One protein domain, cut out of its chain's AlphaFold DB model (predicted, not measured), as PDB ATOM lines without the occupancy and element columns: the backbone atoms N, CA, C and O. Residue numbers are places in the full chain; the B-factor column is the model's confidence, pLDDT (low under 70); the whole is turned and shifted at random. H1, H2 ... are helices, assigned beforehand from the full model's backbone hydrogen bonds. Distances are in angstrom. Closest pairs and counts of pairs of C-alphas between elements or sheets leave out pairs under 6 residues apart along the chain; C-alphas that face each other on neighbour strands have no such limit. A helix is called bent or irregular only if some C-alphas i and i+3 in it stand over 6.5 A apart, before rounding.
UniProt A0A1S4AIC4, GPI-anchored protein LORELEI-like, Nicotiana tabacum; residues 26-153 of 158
ATOM      1  N   PHE A  26      41.214  -7.163  10.160       84.81
ATOM      2  CA  PHE A  26      41.827  -6.025   9.468       84.81
ATOM      3  C   PHE A  26      40.910  -5.517   8.365       84.81
ATOM      4  O   PHE A  26      40.299  -6.319   7.664       84.81
ATOM      5  N   ILE A  27      40.836  -4.202   8.167       84.56
ATOM      6  CA  ILE A  27      40.254  -3.622   6.947       84.56
ATOM      7  C   ILE A  27      41.356  -3.594   5.892       84.56
ATOM      8  O   ILE A  27      42.309  -2.829   6.043       84.56
ATOM      9  N   LYS A  28      41.235  -4.410   4.840       84.38
ATOM     10  CA  LYS A  28      42.278  -4.555   3.812       84.38
ATOM     11  C   LYS A  28      42.477  -3.264   3.011       84.38
ATOM     12  O   LYS A  28      41.507  -2.603   2.649       84.38
ATOM     13  N   TYR A  29      43.720  -2.939   2.648       78.88
ATOM     14  CA  TYR A  29      43.991  -1.773   1.792       78.88
ATOM     15  C   TYR A  29      43.369  -1.874   0.403       78.88
ATOM     16  O   TYR A  29      42.980  -0.850  -0.138       78.88
ATOM     17  N   ASP A  30      43.205  -3.080  -0.140       75.69
ATOM     18  CA  ASP A  30      42.556  -3.293  -1.440       75.69
ATOM     19  C   ASP A  30      41.127  -2.718  -1.465       75.69
ATOM     20  O   ASP A  30      40.706  -2.072  -2.420       75.69
ATOM     21  N   VAL A  31      40.412  -2.810  -0.341       76.50
ATOM     22  CA  VAL A  31      39.093  -2.191  -0.126       76.50
ATOM     23  C   VAL A  31      39.180  -0.662  -0.127       76.50
ATOM     24  O   VAL A  31      38.313   0.039  -0.645       76.50
ATOM     25  N   LEU A  32      40.237  -0.135   0.483       76.75
ATOM     26  CA  LEU A  32      40.459   1.293   0.655       76.75
ATOM     27  C   LEU A  32      40.925   1.948  -0.661       76.75
ATOM     28  O   LEU A  32      40.552   3.084  -0.948       76.75
ATOM     29  N   GLU A  33      41.704   1.225  -1.466       70.06
ATOM     30  CA  GLU A  33      42.292   1.664  -2.733       70.06
ATOM     31  C   GLU A  33      41.360   1.426  -3.930       70.06
ATOM     32  O   GLU A  33      41.247   2.303  -4.791       70.06
ATOM     33  N   SER A  34      40.596   0.327  -3.948       63.44
ATOM     34  CA  SER A  34      39.550   0.084  -4.959       63.44
ATOM     35  C   SER A  34      38.504   1.201  -4.999       63.44
ATOM     36  O   SER A  34      38.045   1.589  -6.077       63.44
ATOM     37  N   HIS A  35      38.196   1.797  -3.844       64.25
ATOM     38  CA  HIS A  35      37.345   2.981  -3.756       64.25
ATOM     39  C   HIS A  35      37.942   4.202  -4.492       64.25
ATOM     40  O   HIS A  35      37.207   5.012  -5.063       64.25
ATOM     41  N   VAL A  36      39.271   4.339  -4.518       63.28
ATOM     42  CA  VAL A  36      39.990   5.480  -5.116       63.28
ATOM     43  C   VAL A  36      40.219   5.305  -6.621       63.28
ATOM     44  O   VAL A  36      40.093   6.271  -7.371       63.28
ATOM     45  N   GLN A  37      40.552   4.097  -7.082       60.72
ATOM     46  CA  GLN A  37      41.188   3.876  -8.392       60.72
ATOM     47  C   GLN A  37      40.264   3.783  -9.622       60.72
ATOM     48  O   GLN A  37      40.760   3.627 -10.734       60.72
ATOM     49  N   GLY A  38      38.944   3.934  -9.500       51.91
ATOM     50  CA  GLY A  38      38.091   3.911 -10.707       51.91
ATOM     51  C   GLY A  38      36.583   3.965 -10.501       51.91
ATOM     52  O   GLY A  38      35.827   3.861 -11.463       51.91
ATOM     53  N   ARG A  39      36.130   4.125  -9.256       53.22
ATOM     54  CA  ARG A  39      34.718   4.004  -8.870       53.22
ATOM     55  C   ARG A  39      34.058   5.319  -8.434       53.22
ATOM     56  O   ARG A  39      32.835   5.412  -8.397       53.22
ATOM     57  N   GLY A  40      34.845   6.379  -8.228       52.59
ATOM     58  CA  GLY A  40      34.362   7.671  -7.724       52.59
ATOM     59  C   GLY A  40      33.395   8.446  -8.634       52.59
ATOM     60  O   GLY A  40      32.710   9.342  -8.153       52.59
ATOM     61  N   LEU A  41      33.307   8.120  -9.932       53.31
ATOM     62  CA  LEU A  41      32.429   8.826 -10.881       53.31
ATOM     63  C   LEU A  41      31.011   8.232 -10.981       53.31
ATOM     64  O   LEU A  41      30.108   8.912 -11.460       53.31
ATOM     65  N   LEU A  42      30.793   7.001 -10.503       56.53
ATOM     66  CA  LEU A  42      29.495   6.309 -10.510       56.53
ATOM     67  C   LEU A  42      29.190   5.693  -9.135       56.53
ATOM     68  O   LEU A  42      28.730   4.557  -9.029       56.53
ATOM     69  N   GLN A  43      29.447   6.458  -8.074       58.81
ATOM     70  CA  GLN A  43      29.373   6.008  -6.681       58.81
ATOM     71  C   GLN A  43      28.041   5.314  -6.319       58.81
ATOM     72  O   GLN A  43      28.023   4.409  -5.495       58.81
ATOM     73  N   GLN A  44      26.936   5.709  -6.958       55.44
ATOM     74  CA  GLN A  44      25.593   5.169  -6.715       55.44
ATOM     75  C   GLN A  44      25.268   3.917  -7.552       55.44
ATOM     76  O   GLN A  44      24.419   3.129  -7.157       55.44
ATOM     77  N   TYR A  45      25.944   3.715  -8.689       52.41
ATOM     78  CA  TYR A  45      25.725   2.578  -9.601       52.41
ATOM     79  C   TYR A  45      26.599   1.360  -9.251       52.41
ATOM     80  O   TYR A  45      26.377   0.259  -9.741       52.41
ATOM     81  N   LEU A  46      27.610   1.562  -8.405       57.53
ATOM     82  CA  LEU A  46      28.535   0.524  -7.938       57.53
ATOM     83  C   LEU A  46      28.128  -0.092  -6.599       57.53
ATOM     84  O   LEU A  46      28.750  -1.057  -6.156       57.53
ATOM     85  N   ILE A  47      27.065   0.430  -5.986       63.97
ATOM     86  CA  ILE A  47      26.356  -0.253  -4.908       63.97
ATOM     87  C   ILE A  47      25.724  -1.488  -5.545       63.97
ATOM     88  O   ILE A  47      24.634  -1.430  -6.104       63.97
ATOM     89  N   LYS A  48      26.454  -2.604  -5.538       64.62
ATOM     90  CA  LYS A  48      25.883  -3.890  -5.926       64.62
ATOM     91  C   LYS A  48      24.798  -4.236  -4.908       64.62
ATOM     92  O   LYS A  48      25.042  -4.180  -3.703       64.62
ATOM     93  N   ASP A  49      23.646  -4.692  -5.392       65.69
ATOM     94  CA  ASP A  49      22.529  -5.165  -4.555       65.69
ATOM     95  C   ASP A  49      22.875  -6.403  -3.699       65.69
ATOM     96  O   ASP A  49      22.055  -6.888  -2.924       65.69
ATOM     97  N   ASN A  50      24.098  -6.921  -3.821       78.31
ATOM     98  CA  ASN A  50      24.583  -8.079  -3.082       78.31
ATOM     99  C   ASN A  50      25.064  -7.739  -1.667       78.31
ATOM    100  O   ASN A  50      25.381  -8.662  -0.917       78.31
ATOM    101  N   CYS A  51      25.139  -6.458  -1.286       85.81
ATOM    102  CA  CYS A  51      25.526  -6.103   0.073       85.81
ATOM    103  C   CYS A  51      24.359  -6.320   1.056       85.81
ATOM    104  O   CYS A  51      23.357  -5.607   0.971       85.81
ATOM    105  N   PRO A  52      24.474  -7.234   2.040       88.94
ATOM    106  CA  PRO A  52      23.396  -7.485   2.999       88.94
ATOM    107  C   PRO A  52      23.234  -6.365   4.042       88.94
ATOM    108  O   PRO A  52      22.255  -6.356   4.789       88.94
ATOM    109  N   ILE A  53      24.190  -5.432   4.123       90.19
ATOM    110  CA  ILE A  53      24.215  -4.359   5.122       90.19
ATOM    111  C   ILE A  53      23.578  -3.090   4.563       90.19
ATOM    112  O   ILE A  53      23.985  -2.566   3.525       90.19
ATOM    113  N   ASN A  54      22.613  -2.543   5.302       91.06
ATOM    114  CA  ASN A  54      21.992  -1.269   4.960       91.06
ATOM    115  C   ASN A  54      22.749  -0.089   5.587       91.06
ATOM    116  O   ASN A  54      22.350   0.446   6.624       91.06
ATOM    117  N   PHE A  55      23.816   0.342   4.918       92.56
ATOM    118  CA  PHE A  55      24.634   1.479   5.341       92.56
ATOM    119  C   PHE A  55      23.874   2.818   5.387       92.56
ATOM    120  O   PHE A  55      24.330   3.741   6.056       92.56
ATOM    121  N   GLU A  56      22.695   2.951   4.772       91.31
ATOM    122  CA  GLU A  56      21.877   4.167   4.905       91.31
ATOM    123  C   GLU A  56      21.453   4.439   6.347       91.31
ATOM    124  O   GLU A  56      21.366   5.589   6.777       91.31
ATOM    125  N   LYS A  57      21.178   3.364   7.092       92.81
ATOM    126  CA  LYS A  57      20.619   3.425   8.444       92.81
ATOM    127  C   LYS A  57      21.681   3.374   9.537       92.81
ATOM    128  O   LYS A  57      21.324   3.334  10.714       92.81
ATOM    129  N   GLU A  58      22.958   3.376   9.168       94.50
ATOM    130  CA  GLU A  58      24.042   3.294  10.139       94.50
ATOM    131  C   GLU A  58      24.306   4.605  10.883       94.50
ATOM    132  O   GLU A  58      24.082   5.710  10.383       94.50
ATOM    133  N   ASP A  59      24.811   4.486  12.115       95.88
ATOM    134  CA  ASP A  59      25.153   5.649  12.937       95.88
ATOM    135  C   ASP A  59      26.547   6.193  12.594       95.88
ATOM    136  O   ASP A  59      27.569   5.724  13.101       95.88
ATOM    137  N   TYR A  60      26.578   7.249  11.779       95.81
ATOM    138  CA  TYR A  60      27.806   7.952  11.391       95.81
ATOM    139  C   TYR A  60      28.287   8.996  12.403       95.81
ATOM    140  O   TYR A  60      29.370   9.561  12.225       95.81
ATOM    141  N   ARG A  61      27.538   9.266  13.483       96.19
ATOM    142  CA  ARG A  61      27.925  10.277  14.488       96.19
ATOM    143  C   ARG A  61      29.306  10.032  15.102       96.19
ATOM    144  O   ARG A  61      30.019  11.022  15.295       96.19
ATOM    145  N   PRO A  62      29.745   8.790  15.398       94.56
ATOM    146  CA  PRO A  62      31.093   8.554  15.906       94.56
ATOM    147  C   PRO A  62      32.179   9.061  14.953       94.56
ATOM    148  O   PRO A  62      33.195   9.562  15.419       94.56
ATOM    149  N   LEU A  63      31.951   9.012  13.640       96.06
ATOM    150  CA  LEU A  63      32.886   9.531  12.648       96.06
ATOM    151  C   LEU A  63      32.754  11.052  12.484       96.06
ATOM    152  O   LEU A  63      33.722  11.788  12.696       96.06
ATOM    153  N   THR A  64      31.547  11.538  12.188       96.00
ATOM    154  CA  THR A  64      31.299  12.943  11.811       96.00
ATOM    155  C   THR A  64      31.482  13.933  12.961       96.00
ATOM    156  O   THR A  64      31.853  15.090  12.746       96.00
ATOM    157  N   SER A  65      31.297  13.496  14.209       96.06
ATOM    158  CA  SER A  65      31.552  14.341  15.384       96.06
ATOM    159  C   SER A  65      33.043  14.555  15.673       96.06
ATOM    160  O   SER A  65      33.399  15.551  16.309       96.06
ATOM    161  N   GLN A  66      33.915  13.655  15.203       94.44
ATOM    162  CA  GLN A  66      35.343  13.629  15.540       94.44
ATOM    163  C   GLN A  66      36.233  14.049  14.368       94.44
ATOM    164  O   GLN A  66      37.129  14.876  14.543       94.44
ATOM    165  N   CYS A  67      35.990  13.495  13.180       96.31
ATOM    166  CA  CYS A  67      36.771  13.774  11.984       96.31
ATOM    167  C   CYS A  67      36.191  14.986  11.253       96.31
ATOM    168  O   CYS A  67      35.203  14.867  10.529       96.31
ATOM    169  N   LYS A  68      36.788  16.161  11.468       94.62
ATOM    170  CA  LYS A  68      36.310  17.433  10.913       94.62
ATOM    171  C   LYS A  68      37.340  18.062   9.986       94.62
ATOM    172  O   LYS A  68      38.524  18.109  10.316       94.62
ATOM    173  N   GLY A  69      36.861  18.567   8.852       90.38
ATOM    174  CA  GLY A  69      37.642  19.403   7.947       90.38
ATOM    175  C   GLY A  69      37.733  20.858   8.432       90.38
ATOM    176  O   GLY A  69      37.097  21.222   9.424       90.38
ATOM    177  N   PRO A  70      38.508  21.709   7.738       88.56
ATOM    178  CA  PRO A  70      39.293  21.397   6.536       88.56
ATOM    179  C   PRO A  70      40.588  20.615   6.825       88.56
ATOM    180  O   PRO A  70      41.096  19.928   5.948       88.56
ATOM    181  N   GLN A  71      41.091  20.669   8.061       91.56
ATOM    182  CA  GLN A  71      42.321  19.988   8.478       91.56
ATOM    183  C   GLN A  71      42.001  18.639   9.134       91.56
ATOM    184  O   GLN A  71      41.840  18.544  10.352       91.56
ATOM    185  N   TYR A  72      41.933  17.583   8.327       93.06
ATOM    186  CA  TYR A  72      41.667  16.227   8.808       93.06
ATOM    187  C   TYR A  72      42.873  15.657   9.566       93.06
ATOM    188  O   TYR A  72      43.904  15.319   8.987       93.06
ATOM    189  N   ASN A  73      42.758  15.530  10.890       94.62
ATOM    190  CA  ASN A  73      43.796  14.896  11.699       94.62
ATOM    191  C   ASN A  73      43.746  13.371  11.519       94.62
ATOM    192  O   ASN A  73      42.815  12.738  12.012       94.62
ATOM    193  N   ALA A  74      44.766  12.792  10.880       93.75
ATOM    194  CA  ALA A  74      44.852  11.355  10.605       93.75
ATOM    195  C   ALA A  74      44.586  10.482  11.846       93.75
ATOM    196  O   ALA A  74      43.724   9.614  11.813       93.75
ATOM    197  N   ALA A  75      45.228  10.758  12.985       92.62
ATOM    198  CA  ALA A  75      45.063   9.927  14.182       92.62
ATOM    199  C   ALA A  75      43.619   9.930  14.717       92.62
ATOM    200  O   ALA A  75      43.124   8.901  15.168       92.62
ATOM    201  N   ILE A  76      42.939  11.078  14.664       94.94
ATOM    202  CA  ILE A  76      41.543  11.200  15.104       94.94
ATOM    203  C   ILE A  76      40.604  10.576  14.070       94.94
ATOM    204  O   ILE A  76      39.733   9.790  14.433       94.94
ATOM    205  N   CYS A  77      40.793  10.908  12.794       96.50
ATOM    206  CA  CYS A  77      39.938  10.459  11.702       96.50
ATOM    207  C   CYS A  77      40.000   8.949  11.489       96.50
ATOM    208  O   CYS A  77      38.951   8.326  11.382       96.50
ATOM    209  N   CYS A  78      41.189   8.349  11.496       95.44
ATOM    210  CA  CYS A  78      41.344   6.910  11.293       95.44
ATOM    211  C   CYS A  78      40.784   6.112  12.467       95.44
ATOM    212  O   CYS A  78      40.064   5.140  12.263       95.44
ATOM    213  N   ASN A  79      41.000   6.580  13.700       95.06
ATOM    214  CA  ASN A  79      40.380   5.961  14.867       95.06
ATOM    215  C   ASN A  79      38.847   6.051  14.817       95.06
ATOM    216  O   ASN A  79      38.159   5.079  15.105       95.06
ATOM    217  N   ALA A  80      38.302   7.210  14.436       96.25
ATOM    218  CA  ALA A  80      36.861   7.407  14.325       96.25
ATOM    219  C   ALA A  80      36.240   6.596  13.173       96.25
ATOM    220  O   ALA A  80      35.144   6.062  13.326       96.25
ATOM    221  N   PHE A  81      36.951   6.460  12.054       96.19
ATOM    222  CA  PHE A  81      36.556   5.626  10.920       96.19
ATOM    223  C   PHE A  81      36.450   4.154  11.328       96.19
ATOM    224  O   PHE A  81      35.427   3.520  11.072       96.19
ATOM    225  N   LYS A  82      37.445   3.643  12.064       94.56
ATOM    226  CA  LYS A  82      37.450   2.265  12.575       94.56
ATOM    227  C   LYS A  82      36.242   1.958  13.467       94.56
ATOM    228  O   LYS A  82      35.711   0.863  13.380       94.56
ATOM    229  N   ILE A  83      35.728   2.918  14.248       93.94
ATOM    230  CA  ILE A  83      34.511   2.714  15.071       93.94
ATOM    231  C   ILE A  83      33.287   2.335  14.220       93.94
ATOM    232  O   ILE A  83      32.426   1.587  14.684       93.94
ATOM    233  N   VAL A  84      33.191   2.862  12.997       94.19
ATOM    234  CA  VAL A  84      32.086   2.571  12.074       94.19
ATOM    235  C   VAL A  84      32.407   1.325  11.249       94.19
ATOM    236  O   VAL A  84      31.649   0.361  11.274       94.19
ATOM    237  N   ALA A  85      33.557   1.310  10.573       94.38
ATOM    238  CA  ALA A  85      33.895   0.278   9.595       94.38
ATOM    239  C   ALA A  85      34.165  -1.102  10.221       94.38
ATOM    240  O   ALA A  85      33.794  -2.123   9.649       94.38
ATOM    241  N   CYS A  86      34.748  -1.157  11.423       94.00
ATOM    242  CA  CYS A  86      35.133  -2.429  12.042       94.00
ATOM    243  C   CYS A  86      33.961  -3.310  12.489       94.00
ATOM    244  O   CYS A  86      34.151  -4.480  12.806       94.00
ATOM    245  N   LYS A  87      32.738  -2.770  12.519       92.88
ATOM    246  CA  LYS A  87      31.528  -3.559  12.786       92.88
ATOM    247  C   LYS A  87      31.137  -4.453  11.609       92.88
ATOM    248  O   LYS A  87      30.410  -5.416  11.812       92.88
ATOM    249  N   HIS A  88      31.618  -4.122  10.411       93.00
ATOM    250  CA  HIS A  88      31.222  -4.741   9.147       93.00
ATOM    251  C   HIS A  88      32.436  -5.272   8.374       93.00
ATOM    252  O   HIS A  88      32.416  -5.339   7.147       93.00
ATOM    253  N   THR A  89      33.536  -5.592   9.073       91.56
ATOM    254  CA  THR A  89      34.806  -5.995   8.449       91.56
ATOM    255  C   THR A  89      34.656  -7.221   7.552       91.56
ATOM    256  O   THR A  89      35.322  -7.299   6.526       91.56
ATOM    257  N   ASN A  90      33.778  -8.162   7.907       89.25
ATOM    258  CA  ASN A  90      33.557  -9.375   7.119       89.25
ATOM    259  C   ASN A  90      32.957  -9.045   5.751       89.25
ATOM    260  O   ASN A  90      33.385  -9.584   4.737       89.25
ATOM    261  N   GLU A  91      31.991  -8.132   5.731       89.88
ATOM    262  CA  GLU A  91      31.254  -7.741   4.543       89.88
ATOM    263  C   GLU A  91      32.066  -6.780   3.676       89.88
ATOM    264  O   GLU A  91      32.122  -6.953   2.466       89.88
ATOM    265  N   ILE A  92      32.743  -5.791   4.267       90.50
ATOM    266  CA  ILE A  92      33.498  -4.793   3.490       90.50
ATOM    267  C   ILE A  92      34.828  -5.328   2.947       90.50
ATOM    268  O   ILE A  92      35.359  -4.746   2.009       90.50
ATOM    269  N   ASN A  93      35.380  -6.407   3.516       90.31
ATOM    270  CA  ASN A  93      36.612  -7.031   3.011       90.31
ATOM    271  C   ASN A  93      36.410  -7.892   1.763       90.31
ATOM    272  O   ASN A  93      37.396  -8.299   1.143       90.31
ATOM    273  N   ASP A  94      35.164  -8.191   1.416       86.06
ATOM    274  CA  ASP A  94      34.809  -8.836   0.164       86.06
ATOM    275  C   ASP A  94      34.567  -7.752  -0.897       86.06
ATOM    276  O   ASP A  94      33.529  -7.094  -0.949       86.06
ATOM    277  N   VAL A  95      35.576  -7.544  -1.743       79.88
ATOM    278  CA  VAL A  95      35.582  -6.506  -2.787       79.88
ATOM    279  C   VAL A  95      34.553  -6.754  -3.898       79.88
ATOM    280  O   VAL A  95      34.231  -5.841  -4.668       79.88
ATOM    281  N   ASP A  96      34.001  -7.968  -3.978       80.69
ATOM    282  CA  ASP A  96      33.067  -8.365  -5.023       80.69
ATOM    283  C   ASP A  96      31.606  -8.101  -4.658       80.69
ATOM    284  O   ASP A  96      30.779  -7.961  -5.568       80.69
ATOM    285  N   ASN A  97      31.273  -7.963  -3.373       84.12
ATOM    286  CA  ASN A  97      29.890  -7.783  -2.924       84.12
ATOM    287  C   ASN A  97      29.395  -6.319  -2.940       84.12
ATOM    288  O   ASN A  97      28.199  -6.083  -2.790       84.12
ATOM    289  N   GLY A  98      30.285  -5.340  -3.155       85.25
ATOM    290  CA  GLY A  98      29.951  -3.909  -3.225       85.25
ATOM    291  C   GLY A  98      29.663  -3.228  -1.877       85.25
ATOM    292  O   GLY A  98      29.323  -2.043  -1.853       85.25
ATOM    293  N   CYS A  99      29.824  -3.922  -0.746       89.94
ATOM    294  CA  CYS A  99      29.610  -3.349   0.585       89.94
ATOM    295  C   CYS A  99      30.576  -2.213   0.904       89.94
ATOM    296  O   CYS A  99      30.175  -1.220   1.508       89.94
ATOM    297  N   ALA A 100      31.831  -2.326   0.475       89.69
ATOM    298  CA  ALA A 100      32.817  -1.270   0.649       89.69
ATOM    299  C   ALA A 100      32.405   0.036  -0.046       89.69
ATOM    300  O   ALA A 100      32.430   1.103   0.570       89.69
ATOM    301  N   ASP A 101      31.964  -0.053  -1.304       87.50
ATOM    302  CA  ASP A 101      31.511   1.099  -2.087       87.50
ATOM    303  C   ASP A 101      30.281   1.762  -1.453       87.50
ATOM    304  O   ASP A 101      30.233   2.991  -1.342       87.50
ATOM    305  N   SER A 102      29.327   0.951  -0.978       89.56
ATOM    306  CA  SER A 102      28.141   1.410  -0.243       89.56
ATOM    307  C   SER A 102      28.514   2.116   1.066       89.56
ATOM    308  O   SER A 102      28.068   3.236   1.327       89.56
ATOM    309  N   MET A 103      29.413   1.524   1.859       93.25
ATOM    310  CA  MET A 103      29.907   2.125   3.097       93.25
ATOM    311  C   MET A 103      30.572   3.481   2.826       93.25
ATOM    312  O   MET A 103      30.224   4.477   3.462       93.25
ATOM    313  N   PHE A 104      31.508   3.554   1.872       92.12
ATOM    314  CA  PHE A 104      32.183   4.814   1.551       92.12
ATOM    315  C   PHE A 104      31.228   5.858   0.974       92.12
ATOM    316  O   PHE A 104      31.376   7.038   1.293       92.12
ATOM    317  N   TYR A 105      30.225   5.454   0.189       90.38
ATOM    318  CA  TYR A 105      29.186   6.363  -0.295       90.38
ATOM    319  C   TYR A 105      28.478   7.068   0.867       90.38
ATOM    320  O   TYR A 105      28.490   8.299   0.934       90.38
ATOM    321  N   TYR A 106      27.924   6.312   1.820       93.25
ATOM    322  CA  TYR A 106      27.192   6.902   2.940       93.25
ATOM    323  C   TYR A 106      28.106   7.629   3.933       93.25
ATOM    324  O   TYR A 106      27.708   8.670   4.461       93.25
ATOM    325  N   ILE A 107      29.346   7.174   4.140       94.88
ATOM    326  CA  ILE A 107      30.350   7.916   4.920       94.88
ATOM    327  C   ILE A 107      30.610   9.291   4.296       94.88
ATOM    328  O   ILE A 107      30.534  10.313   4.988       94.88
ATOM    329  N   ASN A 108      30.902   9.332   2.994       93.56
ATOM    330  CA  ASN A 108      31.233  10.569   2.294       93.56
ATOM    331  C   ASN A 108      30.024  11.506   2.235       93.56
ATOM    332  O   ASN A 108      30.176  12.703   2.475       93.56
ATOM    333  N   LEU A 109      28.823  10.966   2.008       93.25
ATOM    334  CA  LEU A 109      27.571  11.722   1.991       93.25
ATOM    335  C   LEU A 109      27.278  12.380   3.350       93.25
ATOM    336  O   LEU A 109      27.037  13.584   3.413       93.25
ATOM    337  N   ASN A 110      27.341  11.615   4.445       94.62
ATOM    338  CA  ASN A 110      27.000  12.107   5.785       94.62
ATOM    339  C   ASN A 110      28.061  13.051   6.368       94.62
ATOM    340  O   ASN A 110      27.733  13.990   7.095       94.62
ATOM    341  N   GLY A 111      29.338  12.805   6.071       93.81
ATOM    342  CA  GLY A 111      30.450  13.609   6.578       93.81
ATOM    343  C   GLY A 111      30.911  14.735   5.657       93.81
ATOM    344  O   GLY A 111      31.718  15.560   6.083       93.81
ATOM    345  N   LYS A 112      30.414  14.781   4.413       93.94
ATOM    346  CA  LYS A 112      30.930  15.636   3.329       93.94
ATOM    347  C   LYS A 112      32.436  15.436   3.110       93.94
ATOM    348  O   LYS A 112      33.175  16.396   2.889       93.94
ATOM    349  N   TYR A 113      32.895  14.190   3.225       93.81
ATOM    350  CA  TYR A 113      34.308  13.854   3.073       93.81
ATOM    351  C   TYR A 113      34.703  13.791   1.593       93.81
ATOM    352  O   TYR A 113      33.924  13.305   0.772       93.81
ATOM    353  N   PRO A 114      35.911  14.261   1.234       92.00
ATOM    354  CA  PRO A 114      36.436  14.069  -0.105       92.00
ATOM    355  C   PRO A 114      36.696  12.581  -0.369       92.00
ATOM    356  O   PRO A 114      37.130  11.840   0.517       92.00
ATOM    357  N   ILE A 115      36.459  12.161  -1.611       88.00
ATOM    358  CA  ILE A 115      36.711  10.790  -2.067       88.00
ATOM    359  C   ILE A 115      38.182  10.436  -1.812       88.00
ATOM    360  O   ILE A 115      39.082  11.247  -2.040       88.00
ATOM    361  N   GLY A 116      38.422   9.231  -1.294       88.00
ATOM    362  CA  GLY A 116      39.768   8.750  -0.984       88.00
ATOM    363  C   GLY A 116      40.426   9.373   0.249       88.00
ATOM    364  O   GLY A 116      41.588   9.072   0.513       88.00
ATOM    365  N   LEU A 117      39.725  10.197   1.044       92.94
ATOM    366  CA  LEU A 117      40.290  10.787   2.265       92.94
ATOM    367  C   LEU A 117      40.934   9.728   3.166       92.94
ATOM    368  O   LEU A 117      42.102   9.852   3.530       92.94
ATOM    369  N   PHE A 118      40.173   8.689   3.511       93.69
ATOM    370  CA  PHE A 118      40.611   7.655   4.446       93.69
ATOM    371  C   PHE A 118      41.723   6.783   3.856       93.69
ATOM    372  O   PHE A 118      42.661   6.462   4.573       93.69
ATOM    373  N   ALA A 119      41.700   6.517   2.546       90.31
ATOM    374  CA  ALA A 119      42.804   5.862   1.836       90.31
ATOM    375  C   ALA A 119      44.120   6.631   1.923       90.31
ATOM    376  O   ALA A 119      45.192   6.056   2.102       90.31
ATOM    377  N   ASN A 120      44.031   7.955   1.845       90.31
ATOM    378  CA  ASN A 120      45.204   8.811   1.843       90.31
ATOM    379  C   ASN A 120      45.798   9.004   3.242       90.31
ATOM    380  O   ASN A 120      47.021   9.075   3.375       90.31
ATOM    381  N   ILE A 121      44.959   9.109   4.279       92.81
ATOM    382  CA  ILE A 121      45.415   9.487   5.628       92.81
ATOM    383  C   ILE A 121      45.506   8.318   6.615       92.81
ATOM    384  O   ILE A 121      46.149   8.478   7.653       92.81
ATOM    385  N   CYS A 122      44.880   7.173   6.328       92.81
ATOM    386  CA  CYS A 122      44.850   6.018   7.224       92.81
ATOM    387  C   CYS A 122      45.756   4.902   6.719       92.81
ATOM    388  O   CYS A 122      45.385   4.137   5.834       92.81
ATOM    389  N   LYS A 123      46.946   4.822   7.318       88.94
ATOM    390  CA  LYS A 123      47.926   3.752   7.119       88.94
ATOM    391  C   LYS A 123      48.432   3.320   8.492       88.94
ATOM    392  O   LYS A 123      48.896   4.174   9.252       88.94
ATOM    393  N   GLU A 124      48.274   2.042   8.823       82.50
ATOM    394  CA  GLU A 124      48.659   1.465  10.120       82.50
ATOM    395  C   GLU A 124      49.636   0.306   9.921       82.50
ATOM    396  O   GLU A 124      50.842   0.528  10.019       82.50
ATOM    397  N   ASP A 125      49.125  -0.884   9.604       80.81
ATOM    398  CA  ASP A 125      49.912  -2.113   9.452       80.81
ATOM    399  C   ASP A 125      50.055  -2.503   7.979       80.81
ATOM    400  O   ASP A 125      49.465  -1.858   7.116       80.81
ATOM    401  N   GLU A 126      50.831  -3.547   7.671       80.44
ATOM    402  CA  GLU A 126      50.990  -4.056   6.296       80.44
ATOM    403  C   GLU A 126      49.685  -4.650   5.739       80.44
ATOM    404  O   GLU A 126      49.385  -4.493   4.558       80.44
ATOM    405  N   GLU A 127      48.881  -5.285   6.597       79.19
ATOM    406  CA  GLU A 127      47.635  -5.959   6.206       79.19
ATOM    407  C   GLU A 127      46.440  -5.001   6.064       79.19
ATOM    408  O   GLU A 127      45.446  -5.341   5.414       79.19
ATOM    409  N   GLY A 128      46.517  -3.802   6.653       86.81
ATOM    410  CA  GLY A 128      45.416  -2.844   6.657       86.81
ATOM    411  C   GLY A 128      45.256  -2.071   7.964       86.81
ATOM    412  O   GLY A 128      46.222  -1.788   8.672       86.81
ATOM    413  N   LEU A 129      44.007  -1.716   8.279       89.69
ATOM    414  CA  LEU A 129      43.638  -1.060   9.538       89.69
ATOM    415  C   LEU A 129      43.185  -2.101  10.571       89.69
ATOM    416  O   LEU A 129      42.183  -2.782  10.349       89.69
ATOM    417  N   ASP A 130      43.882  -2.198  11.705       90.94
ATOM    418  CA  ASP A 130      43.630  -3.208  12.747       90.94
ATOM    419  C   ASP A 130      42.406  -2.878  13.616       90.94
ATOM    420  O   ASP A 130      42.455  -1.992  14.473       90.94
ATOM    421  N   CYS A 131      41.309  -3.620  13.487       91.06
ATOM    422  CA  CYS A 131      40.099  -3.376  14.273       91.06
ATOM    423  C   CYS A 131      40.205  -3.712  15.766       91.06
ATOM    424  O   CYS A 131      39.328  -3.308  16.530       91.06
ATOM    425  N   ASN A 132      41.274  -4.367  16.220       87.44
ATOM    426  CA  ASN A 132      41.515  -4.589  17.649       87.44
ATOM    427  C   ASN A 132      42.118  -3.353  18.328       87.44
ATOM    428  O   ASN A 132      42.077  -3.227  19.553       87.44
ATOM    429  N   ASN A 133      42.640  -2.405  17.544       83.81
ATOM    430  CA  ASN A 133      43.272  -1.188  18.041       83.81
ATOM    431  C   ASN A 133      42.369   0.047  17.904       83.81
ATOM    432  O   ASN A 133      42.751   1.058  17.309       83.81
ATOM    433  N   ILE A 134      41.152  -0.012  18.450       87.94
ATOM    434  CA  ILE A 134      40.271   1.161  18.549       87.94
ATOM    435  C   ILE A 134      40.488   1.823  19.910       87.94
ATOM    436  O   ILE A 134      40.204   1.254  20.961       87.94
ATOM    437  N   LYS A 135      40.996   3.056  19.900       88.75
ATOM    438  CA  LYS A 135      41.282   3.830  21.112       88.75
ATOM    439  C   LYS A 135      40.113   4.737  21.471       88.75
ATOM    440  O   LYS A 135      39.390   5.246  20.611       88.75
ATOM    441  N   SER A 136      39.961   5.017  22.765       88.38
ATOM    442  CA  SER A 136      39.029   6.048  23.217       88.38
ATOM    443  C   SER A 136      39.472   7.427  22.718       88.38
ATOM    444  O   SER A 136      40.666   7.723  22.625       88.38
ATOM    445  N   LEU A 137      38.516   8.315  22.438       83.56
ATOM    446  CA  LEU A 137      38.813   9.667  21.954       83.56
ATOM    447  C   LEU A 137      39.729  10.453  22.909       83.56
ATOM    448  O   LEU A 137      40.575  11.229  22.463       83.56
ATOM    449  N   ALA A 138      39.596  10.235  24.219       84.81
ATOM    450  CA  ALA A 138      40.488  10.819  25.218       84.81
ATOM    451  C   ALA A 138      41.940  10.349  25.025       84.81
ATOM    452  O   ALA A 138      42.844  11.180  24.921       84.81
ATOM    453  N   ALA A 139      42.152   9.036  24.877       86.62
ATOM    454  CA  ALA A 139      43.474   8.461  24.640       86.62
ATOM    455  C   ALA A 139      44.082   8.943  23.311       86.62
ATOM    456  O   ALA A 139      45.262   9.296  23.256       86.62
ATOM    457  N   VAL A 140      43.274   9.037  22.246       87.81
ATOM    458  CA  VAL A 140      43.725   9.562  20.947       87.81
ATOM    459  C   VAL A 140      44.161  11.021  21.068       87.81
ATOM    460  O   VAL A 140      45.265  11.368  20.644       87.81
ATOM    461  N   ARG A 141      43.340  11.880  21.686       88.06
ATOM    462  CA  ARG A 141      43.661  13.304  21.887       88.06
ATOM    463  C   ARG A 141      44.918  13.498  22.721       88.06
ATOM    464  O   ARG A 141      45.721  14.372  22.401       88.06
ATOM    465  N   GLN A 142      45.111  12.680  23.750       90.19
ATOM    466  CA  GLN A 142      46.309  12.737  24.577       90.19
ATOM    467  C   GLN A 142      47.559  12.345  23.782       90.19
ATOM    468  O   GLN A 142      48.532  13.092  23.794       90.19
ATOM    469  N   SER A 143      47.500  11.264  22.997       85.75
ATOM    470  CA  SER A 143      48.581  10.879  22.076       85.75
ATOM    471  C   SER A 143      48.914  11.997  21.081       85.75
ATOM    472  O   SER A 143      50.085  12.327  20.884       85.75
ATOM    473  N   VAL A 144      47.901  12.633  20.481       86.12
ATOM    474  CA  VAL A 144      48.103  13.763  19.557       86.12
ATOM    475  C   VAL A 144      48.768  14.943  20.269       86.12
ATOM    476  O   VAL A 144      49.744  15.491  19.755       86.12
ATOM    477  N   ARG A 145      48.296  15.308  21.468       88.25
ATOM    478  CA  ARG A 145      48.869  16.400  22.266       88.25
ATOM    479  C   ARG A 145      50.334  16.135  22.607       88.25
ATOM    480  O   ARG A 145      51.162  17.014  22.393       88.25
ATOM    481  N   SER A 146      50.665  14.931  23.067       84.94
ATOM    482  CA  SER A 146      52.044  14.554  23.394       84.94
ATOM    483  C   SER A 146      52.974  14.638  22.180       84.94
ATOM    484  O   SER A 146      54.089  15.136  22.301       84.94
ATOM    485  N   ARG A 147      52.513  14.236  20.985       82.94
ATOM    486  CA  ARG A 147      53.308  14.371  19.750       82.94
ATOM    487  C   ARG A 147      53.572  15.831  19.377       82.94
ATOM    488  O   ARG A 147      54.678  16.147  18.949       82.94
ATOM    489  N   ILE A 148      52.582  16.711  19.529       78.94
ATOM    490  CA  ILE A 148      52.735  18.149  19.244       78.94
ATOM    491  C   ILE A 148      53.735  18.784  20.214       78.94
ATOM    492  O   ILE A 148      54.631  19.503  19.775       78.94
ATOM    493  N   VAL A 149      53.619  18.477  21.509       79.19
ATOM    494  CA  VAL A 149      54.558  18.962  22.532       79.19
ATOM    495  C   VAL A 149      55.979  18.496  22.212       79.19
ATOM    496  O   VAL A 149      56.885  19.322  22.163       79.19
ATOM    497  N   ASN A 150      56.173  17.215  21.888       73.00
ATOM    498  CA  ASN A 150      57.496  16.700  21.534       73.00
ATOM    499  C   ASN A 150      58.077  17.367  20.280       73.00
ATOM    500  O   ASN A 150      59.255  17.705  20.286       73.00
ATOM    501  N   ARG A 151      57.269  17.630  19.239       72.06
ATOM    502  CA  ARG A 151      57.747  18.366  18.051       72.06
ATOM    503  C   ARG A 151      58.205  19.782  18.383       72.06
ATOM    504  O   ARG A 151      59.204  20.228  17.828       72.06
ATOM    505  N   HIS A 152      57.505  20.478  19.277       63.88
ATOM    506  CA  HIS A 152      57.926  21.806  19.728       63.88
ATOM    507  C   HIS A 152      59.241  21.763  20.510       63.88
ATOM    508  O   HIS A 152      60.074  22.647  20.342       63.88
ATOM    509  N   VAL A 153      59.457  20.723  21.318       63.53
ATOM    510  CA  VAL A 153      60.706  20.544  22.072       63.53
ATOM    511  C   VAL A 153      61.881  20.197  21.147       63.53
ATOM    512  O   VAL A 153      62.988  20.684  21.359       63.53
TER     513      VAL A 153
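What this domain is: This is residues 26 to 153 of the 158 residues of the protein "GPI-anchored protein LORELEI-like" of Nicotiana tabacum (UniProt A0A1S4AIC4). A compact knot of helices gathers round the kinked helix H3, and one end of the last helix, H6, sticks out of it as an arm with residues 145 to 153. H4 folds back on H3 as a helical hairpin, the short H2 and H5 pack on H3, and the long link of residues 35 to 60 wraps round the end of the body away from the arm. The printed part has 128 residues with six named helices, H1 to H6 in order, and no named strand: all helix. It is compact, radius of gyration of the C-alphas 14.8 A, yet elongated, spanning 52 by 27 by 26 A.

How they stand to each other: H1, residues 29 to 34, touches H5, residues 117 to 121; their closest C-alphas, Leu 32 and Ala 119, are 5.3 A apart. H2, residues 61 to 64, touches residues 77 to 84 of H3, residues 74 to 92, closest at the C-alphas of Leu 63 and Ala 80, 4.8 A. H3 is the hub, touching four helices. With residues 85 to 92 alone it touches H4, residues 99 to 111, opposite ways at a steep tilt of 37 degrees, only just steep; the closest C-alphas, Ile 92 and Ala 100, are 4.6 A apart. H3 touches H5 closest at the C-alphas of Ala 74 and Ile 121, 5.3 A. H6, residues 137 to 153, touches H3 with residues 137 to 144 alone, closest at the C-alphas of Ile 76 and Val 140, 6.4 A. H4 and H6 are apart. Every O i to N i+4 pair is within hydrogen-bond range in H1, H4, H5 and H6, against 9 of 15 in H3; H2 is too short for one.

Where its parts are: H1 begins at C-alpha 29 (43.991, -1.773, 1.792). H3 is 21.0 A long, with a kink of 66 degrees near residue 86, and is irregular: C-alphas 87 and 90 are 8.4 A apart. H4 measures 18.0 A and H6 24.4 A, ending at C-alpha 153 (60.706, 20.544, 22.072).

The domain as a whole: The C-alphas farthest apart, Asp 49 and Val 153, are 53.2 A apart. The printed part has no cut. The links H1 to H2 and H5 to H6 are long. The model's confidence is under 70 at residues 34 to 49 and 152 to 153.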